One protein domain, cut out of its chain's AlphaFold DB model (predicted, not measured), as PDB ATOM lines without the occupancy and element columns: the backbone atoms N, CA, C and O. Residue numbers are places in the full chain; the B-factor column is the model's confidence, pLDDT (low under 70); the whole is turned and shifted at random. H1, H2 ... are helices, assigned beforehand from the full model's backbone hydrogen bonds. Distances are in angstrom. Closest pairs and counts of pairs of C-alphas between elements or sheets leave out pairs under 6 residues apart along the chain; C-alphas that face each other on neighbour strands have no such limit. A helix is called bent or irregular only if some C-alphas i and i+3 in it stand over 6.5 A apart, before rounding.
ATOM      1  N   SER A  77     107.403   6.153 -71.325       80.25
ATOM      2  CA  SER A  77     108.424   7.105 -71.749       80.25
ATOM      3  C   SER A  77     109.817   6.483 -71.604       80.25
ATOM      4  O   SER A  77     110.053   5.621 -70.753       80.25
ATOM      5  N   GLU A  78     110.759   6.928 -72.433       79.88
ATOM      6  CA  GLU A  78     112.149   6.458 -72.375       79.88
ATOM      7  C   GLU A  78     112.763   6.701 -70.990       79.88
ATOM      8  O   GLU A  78     113.454   5.840 -70.452       79.88
ATOM      9  N   GLU A  79     112.414   7.826 -70.360       81.62
ATOM     10  CA  GLU A  79     112.813   8.160 -68.991       81.62
ATOM     11  C   GLU A  79     112.249   7.182 -67.950       81.62
ATOM     12  O   GLU A  79     112.958   6.798 -67.014       81.62
ATOM     13  N   LEU A  80     110.994   6.744 -68.106       80.69
ATOM     14  CA  LEU A  80     110.379   5.764 -67.210       80.69
ATOM     15  C   LEU A  80     111.025   4.386 -67.388       80.69
ATOM     16  O   LEU A  80     111.380   3.746 -66.397       80.69
ATOM     17  N   ALA A  81     111.253   3.956 -68.632       77.50
ATOM     18  CA  ALA A  81     111.946   2.703 -68.930       77.50
ATOM     19  C   ALA A  81     113.373   2.694 -68.353       77.50
ATOM     20  O   ALA A  81     113.778   1.736 -67.690       77.50
ATOM     21  N   PHE A  82     114.114   3.792 -68.523       80.94
ATOM     22  CA  PHE A  82     115.452   3.937 -67.955       80.94
ATOM     23  C   PHE A  82     115.433   3.978 -66.421       80.94
ATOM     24  O   PHE A  82     116.293   3.385 -65.771       80.94
ATOM     25  N   SER A  83     114.423   4.607 -65.815       87.06
ATOM     26  CA  SER A  83     114.253   4.607 -64.357       87.06
ATOM     27  C   SER A  83     114.028   3.198 -63.807       87.06
ATOM     28  O   SER A  83     114.641   2.831 -62.805       87.06
ATOM     29  N   PHE A  84     113.205   2.380 -64.474       81.00
ATOM     30  CA  PHE A  84     113.039   0.968 -64.118       81.00
ATOM     31  C   PHE A  84     114.355   0.201 -64.215       81.00
ATOM     32  O   PHE A  84     114.677  -0.564 -63.308       81.00
ATOM     33  N   TYR A  85     115.138   0.437 -65.268       80.62
ATOM     34  CA  TYR A  85     116.451  -0.177 -65.422       80.62
ATOM     35  C   TYR A  85     117.394   0.183 -64.263       80.62
ATOM     36  O   TYR A  85     118.006  -0.697 -63.659       80.62
ATOM     37  N   VAL A  86     117.450   1.460 -63.869       87.81
ATOM     38  CA  VAL A  86     118.252   1.877 -62.710       87.81
ATOM     39  C   VAL A  86     117.766   1.216 -61.417       87.81
ATOM     40  O   VAL A  86     118.591   0.752 -60.629       87.81
ATOM     41  N   LEU A  87     116.452   1.135 -61.188       88.69
ATOM     42  CA  LEU A  87     115.897   0.464 -60.006       88.69
ATOM     43  C   LEU A  87     116.241  -1.034 -59.979       88.69
ATOM     44  O   LEU A  87     116.571  -1.559 -58.916       88.69
ATOM     45  N   TRP A  88     116.244  -1.699 -61.136       84.44
ATOM     46  CA  TRP A  88     116.693  -3.086 -61.277       84.44
ATOM     47  C   TRP A  88     118.170  -3.262 -60.919       84.44
ATOM     48  O   TRP A  88     118.497  -4.141 -60.123       84.44
ATOM     49  N   VAL A  89     119.047  -2.380 -61.404       87.94
ATOM     50  CA  VAL A  89     120.471  -2.390 -61.029       87.94
ATOM     51  C   VAL A  89     120.646  -2.191 -59.519       87.94
ATOM     52  O   VAL A  89     121.428  -2.904 -58.887       87.94
ATOM     53  N   CYS A  90     119.887  -1.276 -58.904       91.31
ATOM     54  CA  CYS A  90     119.895  -1.088 -57.447       91.31
ATOM     55  C   CYS A  90     119.482  -2.373 -56.705       91.31
ATOM     56  O   CYS A  90     120.133  -2.766 -55.733       91.31
ATOM     57  N   ALA A  91     118.418  -3.037 -57.169       90.00
ATOM     58  CA  ALA A  91     117.917  -4.277 -56.579       90.00
ATOM     59  C   ALA A  91     118.933  -5.420 -56.698       90.00
ATOM     60  O   ALA A  91     119.142  -6.167 -55.737       90.00
ATOM     61  N   HIS A  92     119.606  -5.524 -57.843       87.44
ATOM     62  CA  HIS A  92     120.657  -6.508 -58.084       87.44
ATOM     63  C   HIS A  92     121.875  -6.272 -57.188       87.44
ATOM     64  O   HIS A  92     122.318  -7.190 -56.497       87.44
ATOM     65  N   ALA A  93     122.362  -5.031 -57.096       90.69
ATOM     66  CA  ALA A  93     123.457  -4.676 -56.193       90.69
ATOM     67  C   ALA A  93     123.114  -5.002 -54.726       90.69
ATOM     68  O   ALA A  93     123.930  -5.582 -54.006       90.69
ATOM     69  N   TYR A  94     121.885  -4.708 -54.286       92.50
ATOM     70  CA  TYR A  94     121.411  -5.083 -52.952       92.50
ATOM     71  C   TYR A  94     121.382  -6.606 -52.749       92.50
ATOM     72  O   TYR A  94     121.858  -7.103 -51.727       92.50
ATOM     73  N   ALA A  95     120.889  -7.372 -53.727       89.75
ATOM     74  CA  ALA A  95     120.884  -8.834 -53.664       89.75
ATOM     75  C   ALA A  95     122.307  -9.417 -53.583       89.75
ATOM     76  O   ALA A  95     122.550 -10.344 -52.807       89.75
ATOM     77  N   MET A  96     123.262  -8.846 -54.321       88.69
ATOM     78  CA  MET A  96     124.673  -9.237 -54.253       88.69
ATOM     79  C   MET A  96     125.298  -8.916 -52.896       88.69
ATOM     80  O   MET A  96     126.066  -9.721 -52.364       88.69
ATOM     81  N   ARG A  97     124.918  -7.794 -52.275       92.00
ATOM     82  CA  ARG A  97     125.326  -7.488 -50.901       92.00
ATOM     83  C   ARG A  97     124.767  -8.493 -49.895       92.00
ATOM     84  O   ARG A  97     125.528  -9.003 -49.081       92.00
ATOM     85  N   GLN A  98     123.478  -8.828 -49.971       88.44
ATOM     86  CA  GLN A  98     122.841  -9.807 -49.071       88.44
ATOM     87  C   GLN A  98     123.497 -11.195 -49.137       88.44
ATOM     88  O   GLN A  98     123.486 -11.948 -48.165       88.44
ATOM     89  N   ARG A  99     124.102 -11.531 -50.279       86.19
ATOM     90  CA  ARG A  99     124.814 -12.796 -50.504       86.19
ATOM     91  C   ARG A  99     126.301 -12.737 -50.152       86.19
ATOM     92  O   ARG A  99     127.002 -13.719 -50.373       86.19
ATOM     93  N   ASN A 100     126.776 -11.620 -49.596       86.25
ATOM     94  CA  ASN A 100     128.188 -11.356 -49.302       86.25
ATOM     95  C   ASN A 100     129.105 -11.451 -50.538       86.25
ATOM     96  O   ASN A 100     130.277 -11.795 -50.411       86.25
ATOM     97  N   VAL A 101     128.571 -11.154 -51.728       86.06
ATOM     98  CA  VAL A 101     129.361 -11.065 -52.967       86.06
ATOM     99  C   VAL A 101     130.072  -9.714 -53.034       86.06
ATOM    100  O   VAL A 101     131.253  -9.667 -53.353       86.06
ATOM    101  N   LEU A 102     129.367  -8.630 -52.683       86.19
ATOM    102  CA  LEU A 102     129.956  -7.292 -52.585       86.19
ATOM    103  C   LEU A 102     130.618  -7.092 -51.221       86.19
ATOM    104  O   LEU A 102     129.953  -7.169 -50.177       86.19
ATOM    105  N   ASN A 103     131.908  -6.764 -51.233       89.38
ATOM    106  CA  ASN A 103     132.627  -6.375 -50.024       89.38
ATOM    107  C   ASN A 103     132.195  -4.977 -49.533       89.38
ATOM    108  O   ASN A 103     131.444  -4.262 -50.198       89.38
ATOM    109  N   ASP A 104     132.650  -4.580 -48.344       93.38
ATOM    110  CA  ASP A 104     132.210  -3.331 -47.705       93.38
ATOM    111  C   ASP A 104     132.577  -2.075 -48.507       93.38
ATOM    112  O   ASP A 104     131.799  -1.120 -48.563       93.38
ATOM    113  N   ASN A 105     133.737  -2.078 -49.165       92.75
ATOM    114  CA  ASN A 105     134.187  -0.951 -49.974       92.75
ATOM    115  C   ASN A 105     133.358  -0.824 -51.263       92.75
ATOM    116  O   ASN A 105     132.876   0.260 -51.587       92.75
ATOM    117  N   GLU A 106     133.125  -1.939 -51.960       91.62
ATOM    118  CA  GLU A 106     132.255  -1.990 -53.143       91.62
ATOM    119  C   GLU A 106     130.826  -1.561 -52.799       91.62
ATOM    120  O   GLU A 106     130.230  -0.733 -53.490       91.62
ATOM    121  N   TRP A 107     130.291  -2.079 -51.690       94.94
ATOM    122  CA  TRP A 107     128.961  -1.721 -51.214       94.94
ATOM    123  C   TRP A 107     128.844  -0.236 -50.881       94.94
ATOM    124  O   TRP A 107     127.838   0.382 -51.215       94.94
ATOM    125  N   THR A 108     129.874   0.364 -50.280       95.06
ATOM    126  CA  THR A 108     129.883   1.798 -49.962       95.06
ATOM    127  C   THR A 108     129.739   2.652 -51.223       95.06
ATOM    128  O   THR A 108     128.937   3.590 -51.239       95.06
ATOM    129  N   GLY A 109     130.448   2.298 -52.301       91.50
ATOM    130  CA  GLY A 109     130.324   2.973 -53.596       91.50
ATOM    131  C   GLY A 109     128.912   2.862 -54.177       91.50
ATOM    132  O   GLY A 109     128.304   3.875 -54.537       91.50
ATOM    133  N   TRP A 110     128.349   1.651 -54.192       93.94
ATOM    134  CA  TRP A 110     126.975   1.412 -54.644       93.94
ATOM    135  C   TRP A 110     125.938   2.162 -53.807       93.94
ATOM    136  O   TRP A 110     125.049   2.806 -54.360       93.94
ATOM    137  N   LEU A 111     126.069   2.136 -52.482       94.44
ATOM    138  CA  LEU A 111     125.170   2.822 -51.559       94.44
ATOM    139  C   LEU A 111     125.192   4.338 -51.783       94.44
ATOM    140  O   LEU A 111     124.140   4.981 -51.815       94.44
ATOM    141  N   GLN A 112     126.377   4.919 -51.977       92.81
ATOM    142  CA  GLN A 112     126.515   6.340 -52.280       92.81
ATOM    143  C   GLN A 112     125.895   6.694 -53.636       92.81
ATOM    144  O   GLN A 112     125.222   7.724 -53.749       92.81
ATOM    145  N   TRP A 113     126.094   5.856 -54.655       92.00
ATOM    146  CA  TRP A 113     125.476   6.048 -55.962       92.00
ATOM    147  C   TRP A 113     123.946   5.992 -55.869       92.00
ATOM    148  O   TRP A 113     123.294   6.945 -56.283       92.00
ATOM    149  N   MET A 114     123.381   4.969 -55.215       93.56
ATOM    150  CA  MET A 114     121.935   4.849 -54.987       93.56
ATOM    151  C   MET A 114     121.371   6.084 -54.278       93.56
ATOM    152  O   MET A 114     120.421   6.700 -54.761       93.56
ATOM    153  N   ARG A 115     121.994   6.519 -53.175       92.62
ATOM    154  CA  ARG A 115     121.573   7.732 -52.452       92.62
ATOM    155  C   ARG A 115     121.595   8.971 -53.337       92.62
ATOM    156  O   ARG A 115     120.655   9.759 -53.309       92.62
ATOM    157  N   ASN A 116     122.642   9.149 -54.139       89.81
ATOM    158  CA  ASN A 116     122.738  10.287 -55.047       89.81
ATOM    159  C   ASN A 116     121.685  10.237 -56.157       89.81
ATOM    160  O   ASN A 116     121.088  11.275 -56.436       89.81
ATOM    161  N   SER A 117     121.417   9.066 -56.736       89.62
ATOM    162  CA  SER A 117     120.392   8.882 -57.767       89.62
ATOM    163  C   SER A 117     118.995   9.229 -57.248       89.62
ATOM    164  O   SER A 117     118.255   9.944 -57.917       89.62
ATOM    165  N   PHE A 118     118.665   8.822 -56.017       90.62
ATOM    166  CA  PHE A 118     117.392   9.161 -55.366       90.62
ATOM    167  C   PHE A 118     117.320  10.606 -54.852       90.62
ATOM    168  O   PHE A 118     116.228  11.141 -54.684       90.62
ATOM    169  N   ARG A 119     118.458  11.240 -54.551       89.00
ATOM    170  CA  ARG A 119     118.495  12.616 -54.034       89.00
ATOM    171  C   ARG A 119     118.496  13.669 -55.138       89.00
ATOM    172  O   ARG A 119     117.912  14.729 -54.955       89.00
ATOM    173  N   LYS A 120     119.226  13.420 -56.226       86.31
ATOM    174  CA  LYS A 120     119.480  14.407 -57.288       86.31
ATOM    175  C   LYS A 120     118.697  14.135 -58.570       86.31
ATOM    176  O   LYS A 120     118.494  15.068 -59.337       86.31
ATOM    177  N   GLY A 121     118.342  12.879 -58.834       84.12
ATOM    178  CA  GLY A 121     117.596  12.478 -60.025       84.12
ATOM    179  C   GLY A 121     116.092  12.393 -59.777       84.12
ATOM    180  O   GLY A 121     115.620  12.647 -58.674       84.12
ATOM    181  N   THR A 122     115.358  11.968 -60.805       87.62
ATOM    182  CA  THR A 122     113.894  11.773 -60.796       87.62
ATOM    183  C   THR A 122     113.462  10.376 -60.332       87.62
ATOM    184  O   THR A 122     112.281  10.033 -60.322       87.62
ATOM    185  N   ILE A 123     114.420   9.531 -59.933       89.31
ATOM    186  CA  ILE A 123     114.164   8.135 -59.547       89.31
ATOM    187  C   ILE A 123     113.284   8.043 -58.305       89.31
ATOM    188  O   ILE A 123     112.518   7.093 -58.162       89.31
ATOM    189  N   ARG A 124     113.352   9.032 -57.410       89.31
ATOM    190  CA  ARG A 124     112.502   9.074 -56.220       89.31
ATOM    191  C   ARG A 124     111.034   9.260 -56.585       89.31
ATOM    192  O   ARG A 124     110.169   8.669 -55.943       89.31
ATOM    193  N   GLU A 125     110.750  10.092 -57.576       89.44
ATOM    194  CA  GLU A 125     109.410  10.322 -58.098       89.44
ATOM    195  C   GLU A 125     108.911   9.054 -58.783       89.44
ATOM    196  O   GLU A 125     107.822   8.590 -58.447       89.44
ATOM    197  N   THR A 126     109.745   8.430 -59.621       87.88
ATOM    198  CA  THR A 126     109.425   7.134 -60.230       87.88
ATOM    199  C   THR A 126     109.127   6.081 -59.165       87.88
ATOM    200  O   THR A 126     108.091   5.437 -59.246       87.88
ATOM    201  N   TRP A 127     109.952   5.952 -58.119       90.12
ATOM    202  CA  TRP A 127     109.749   5.000 -57.018       90.12
ATOM    203  C   TRP A 127     108.396   5.155 -56.311       90.12
ATOM    204  O   TRP A 127     107.824   4.170 -55.861       90.12
ATOM    205  N   LYS A 128     107.870   6.384 -56.211       86.12
ATOM    206  CA  LYS A 128     106.545   6.650 -55.625       86.12
ATOM    207  C   LYS A 128     105.392   6.335 -56.577       86.12
ATOM    208  O   LYS A 128     104.283   6.099 -56.111       86.12
ATOM    209  N   GLN A 129     105.630   6.442 -57.883       82.69
ATOM    210  CA  GLN A 129     104.618   6.233 -58.919       82.69
ATOM    211  C   GLN A 129     104.493   4.762 -59.312       82.69
ATOM    212  O   GLN A 129     103.402   4.304 -59.638       82.69
ATOM    213  N   VAL A 130     105.601   4.022 -59.290       76.12
ATOM    214  CA  VAL A 130     105.591   2.577 -59.518       76.12
ATOM    215  C   VAL A 130     105.032   1.884 -58.283       76.12
ATOM    216  O   VAL A 130     105.356   2.280 -57.173       76.12
ATOM    217  N   GLU A 131     104.206   0.851 -58.464       75.56
ATOM    218  CA  GLU A 131     103.742  -0.016 -57.371       75.56
ATOM    219  C   GLU A 131     104.873  -0.991 -56.992       75.56
ATOM    220  O   GLU A 131     104.983  -2.054 -57.614       75.56
ATOM    221  N   PRO A 132     105.758  -0.679 -56.023       69.94
ATOM    222  CA  PRO A 132     107.012  -1.413 -55.850       69.94
ATOM    223  C   PRO A 132     106.755  -2.853 -55.394       69.94
ATOM    224  O   PRO A 132     107.525  -3.751 -55.729       69.94
ATOM    225  N   ASP A 133     105.621  -3.072 -54.724       71.31
ATOM    226  CA  ASP A 133     105.084  -4.364 -54.295       71.31
ATOM    227  C   ASP A 133     104.886  -5.366 -55.431       71.31
ATOM    228  O   ASP A 133     104.986  -6.572 -55.209       71.31
ATOM    229  N   ARG A 134     104.630  -4.888 -56.654       73.75
ATOM    230  CA  ARG A 134     104.461  -5.767 -57.819       73.75
ATOM    231  C   ARG A 134     105.778  -6.188 -58.456       73.75
ATOM    232  O   ARG A 134     105.811  -7.207 -59.139       73.75
ATOM    233  N   TRP A 135     106.840  -5.411 -58.262       74.44
ATOM    234  CA  TRP A 135     108.062  -5.521 -59.064       74.44
ATOM    235  C   TRP A 135     109.290  -5.921 -58.253       74.44
ATOM    236  O   TRP A 135     110.193  -6.566 -58.784       74.44
ATOM    237  N   PHE A 136     109.336  -5.565 -56.971       85.00
ATOM    238  CA  PHE A 136     110.524  -5.714 -56.143       85.00
ATOM    239  C   PHE A 136     110.240  -6.493 -54.865       85.00
ATOM    240  O   PHE A 136     109.180  -6.382 -54.251       85.00
ATOM    241  N   ASN A 137     111.236  -7.262 -54.421       86.06
ATOM    242  CA  ASN A 137     111.101  -8.034 -53.195       86.06
ATOM    243  C   ASN A 137     110.953  -7.112 -51.958       86.06
ATOM    244  O   ASN A 137     111.553  -6.032 -51.924       86.06
ATOM    245  N   PRO A 138     110.219  -7.538 -50.913       90.94
ATOM    246  CA  PRO A 138     109.965  -6.698 -49.737       90.94
ATOM    247  C   PRO A 138     111.226  -6.225 -48.997       90.94
ATOM    248  O   PRO A 138     111.238  -5.135 -48.430       90.94
ATOM    249  N   ALA A 139     112.307  -7.016 -49.004       91.56
ATOM    250  CA  ALA A 139     113.554  -6.651 -48.330       91.56
ATOM    251  C   ALA A 139     114.237  -5.447 -49.001       91.56
ATOM    252  O   ALA A 139     114.651  -4.509 -48.321       91.56
ATOM    253  N   PHE A 140     114.292  -5.441 -50.334       92.75
ATOM    254  CA  PHE A 140     114.819  -4.326 -51.111       92.75
ATOM    255  C   PHE A 140     113.944  -3.082 -50.963       92.75
ATOM    256  O   PHE A 140     114.467  -1.985 -50.784       92.75
ATOM    257  N   GLN A 141     112.621  -3.242 -50.969       92.31
ATOM    258  CA  GLN A 141     111.715  -2.119 -50.737       92.31
ATOM    259  C   GLN A 141     111.946  -1.469 -49.372       92.31
ATOM    260  O   GLN A 141     112.053  -0.246 -49.278       92.31
ATOM    261  N   ASN A 142     112.058  -2.288 -48.321       93.19
ATOM    262  CA  ASN A 142     112.359  -1.799 -46.983       93.19
ATOM    263  C   ASN A 142     113.683  -1.028 -46.983       93.19
ATOM    264  O   ASN A 142     113.711   0.120 -46.560       93.19
ATOM    265  N   PHE A 143     114.736  -1.604 -47.570       94.56
ATOM    266  CA  PHE A 143     116.035  -0.949 -47.722       94.56
ATOM    267  C   PHE A 143     115.947   0.418 -48.420       94.56
ATOM    268  O   PHE A 143     116.485   1.401 -47.908       94.56
ATOM    269  N   ILE A 144     115.239   0.522 -49.551       94.06
ATOM    270  CA  ILE A 144     115.051   1.809 -50.232       94.06
ATOM    271  C   ILE A 144     114.332   2.802 -49.314       94.06
ATOM    272  O   ILE A 144     114.784   3.936 -49.148       94.06
ATOM    273  N   ASN A 145     113.237   2.387 -48.684       92.19
ATOM    274  CA  ASN A 145     112.417   3.279 -47.874       92.19
ATOM    275  C   ASN A 145     113.143   3.752 -46.603       92.19
ATOM    276  O   ASN A 145     113.007   4.918 -46.229       92.19
ATOM    277  N   THR A 146     113.957   2.903 -45.973       91.50
ATOM    278  CA  THR A 146     114.645   3.227 -44.717       91.50
ATOM    279  C   THR A 146     116.032   3.829 -44.933       91.50
ATOM    280  O   THR A 146     116.340   4.884 -44.382       91.50
ATOM    281  N   GLU A 147     116.882   3.195 -45.740       90.50
ATOM    282  CA  GLU A 147     118.313   3.518 -45.822       90.50
ATOM    283  C   GLU A 147     118.683   4.452 -46.976       90.50
ATOM    284  O   GLU A 147     119.731   5.112 -46.926       90.50
ATOM    285  N   ILE A 148     117.843   4.512 -48.013       92.25
ATOM    286  CA  ILE A 148     118.040   5.406 -49.158       92.25
ATOM    287  C   ILE A 148     117.185   6.661 -48.999       92.25
ATOM    288  O   ILE A 148     117.720   7.765 -48.976       92.25
ATOM    289  N   ILE A 149     115.867   6.515 -48.855       88.88
ATOM    290  CA  ILE A 149     114.932   7.641 -48.745       88.88
ATOM    291  C   ILE A 149     114.903   8.185 -47.315       88.88
ATOM    292  O   ILE A 149     115.013   9.398 -47.136       88.88
ATOM    293  N   GLY A 150     114.784   7.315 -46.307       78.94
ATOM    294  CA  GLY A 150     114.750   7.714 -44.897       78.94
ATOM    295  C   GLY A 150     116.033   8.410 -44.434       78.94
ATOM    296  O   GLY A 150     115.968   9.424 -43.745       78.94
ATOM    297  N   ALA A 151     117.202   7.948 -44.892       64.75
ATOM    298  CA  ALA A 151     118.487   8.583 -44.585       64.75
ATOM    299  C   ALA A 151     118.636   9.999 -45.180       64.75
ATOM    300  O   ALA A 151     119.346  10.823 -44.611       64.75
ATOM    301  N   ASN A 152     117.943  10.306 -46.283       55.84
ATOM    302  CA  ASN A 152     117.953  11.633 -46.912       55.84
ATOM    303  C   ASN A 152     117.097  12.677 -46.160       55.84
ATOM    304  O   ASN A 152     117.069  13.831 -46.577       55.84
ATOM    305  N   LEU A 153     116.367  12.293 -45.105       50.84
ATOM    306  CA  LEU A 153     115.576  13.212 -44.269       50.84
ATOM    307  C   LEU A 153     116.333  13.701 -43.020       50.84
ATOM    308  O   LEU A 153     115.829  14.571 -42.315       50.84
ATOM    309  N   LEU A 154     117.512  13.138 -42.731       45.06
ATOM    310  CA  LEU A 154     118.306  13.418 -41.525       45.06
ATOM    311  C   LEU A 154     119.584  14.236 -41.800       45.06
ATOM    312  O   LEU A 154     120.374  14.457 -40.884       45.06
ATOM    313  N   THR A 155     119.783  14.687 -43.041       43.12
ATOM    314  CA  THR A 155     120.877  15.571 -43.486       43.12
ATOM    315  C   THR A 155     120.314  16.728 -44.280       43.12
ATOM    316  O   THR A 155     120.803  17.861 -44.097       43.12
TER     317      THR A 155
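What this domain is: This is residues 77 to 155 of the 155 residues of an uncharacterized protein of Nitrosopumilales archaeon (UniProt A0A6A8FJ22). Two long helices, H1 and H2, fold back on each other as a hairpin, and a third long helix, H5, crosses one side of it. The short helices H3 and H4 lead from the end of H2 round to the start of H5. The printed part has 79 residues with five named helices, H1 to H5 in chain order, and no named strand: all helix. It is compact, with a radius of gyration of the C-alphas of 12.2 A and spans of 35 by 28 by 21 A.

Where its parts are: Find C-alpha 78 at (112.149, 6.458, -72.375); from there H1, residues 78 to 98, runs 30.4 A. H2, residues 104 to 120, covers 23.8 A. Next come H3, residues 123 to 129, and H4, residues 132 to 135. H5, residues 138 to 153, runs 21.4 A to C-alpha 153 at (115.576, 13.212, -44.269); it is neither bent nor irregular, but only just: C-alphas 145 and 148 are 6.1 A apart.

How they stand to each other: Start at the hub, H1, which touches H2, H3 and H5; packing is mostly crossed, with one shallow tilt among four touching pairs. The hairpin H1 and H2 has a shallow tilt of 28 degrees, opposite ways; its closest C-alphas, Cys 90 and Met 114, are 6.7 A apart. With residues 80 to 87 alone, H1 touches H3, about perpendicular at 78 degrees; closest are C-alphas 83 and 123, 6.0 A. H1 and H5 only just touch, with 3 pairs of C-alphas within 8 A, about perpendicular at 76 degrees; closest are C-alphas 91 and 140, 6.3 A. With residues 148 to 152 alone, H5 touches H2 at a steep tilt of 67 degrees, the same way; closest are C-alphas 115 and 148, 5.4 A. H4 is close to but not clearly touching H5, with C-alphas 132 and 141 closest at 7.0 A, and is apart from H1 and H2. Every O i to N i+4 pair is within hydrogen-bond range in H1, H2 and H3, against 8 of 12 in H5; H4 is too short for such a pair.

The domain as a whole: The farthest C-alphas, Ser 77 and Asp 104, are 35.4 A apart. The printed part has no cut, and its four links between helices are tight. Mean pLDDT of the printed part is 85.2; look for values under 70 at residue 132 and residues 151 to 155.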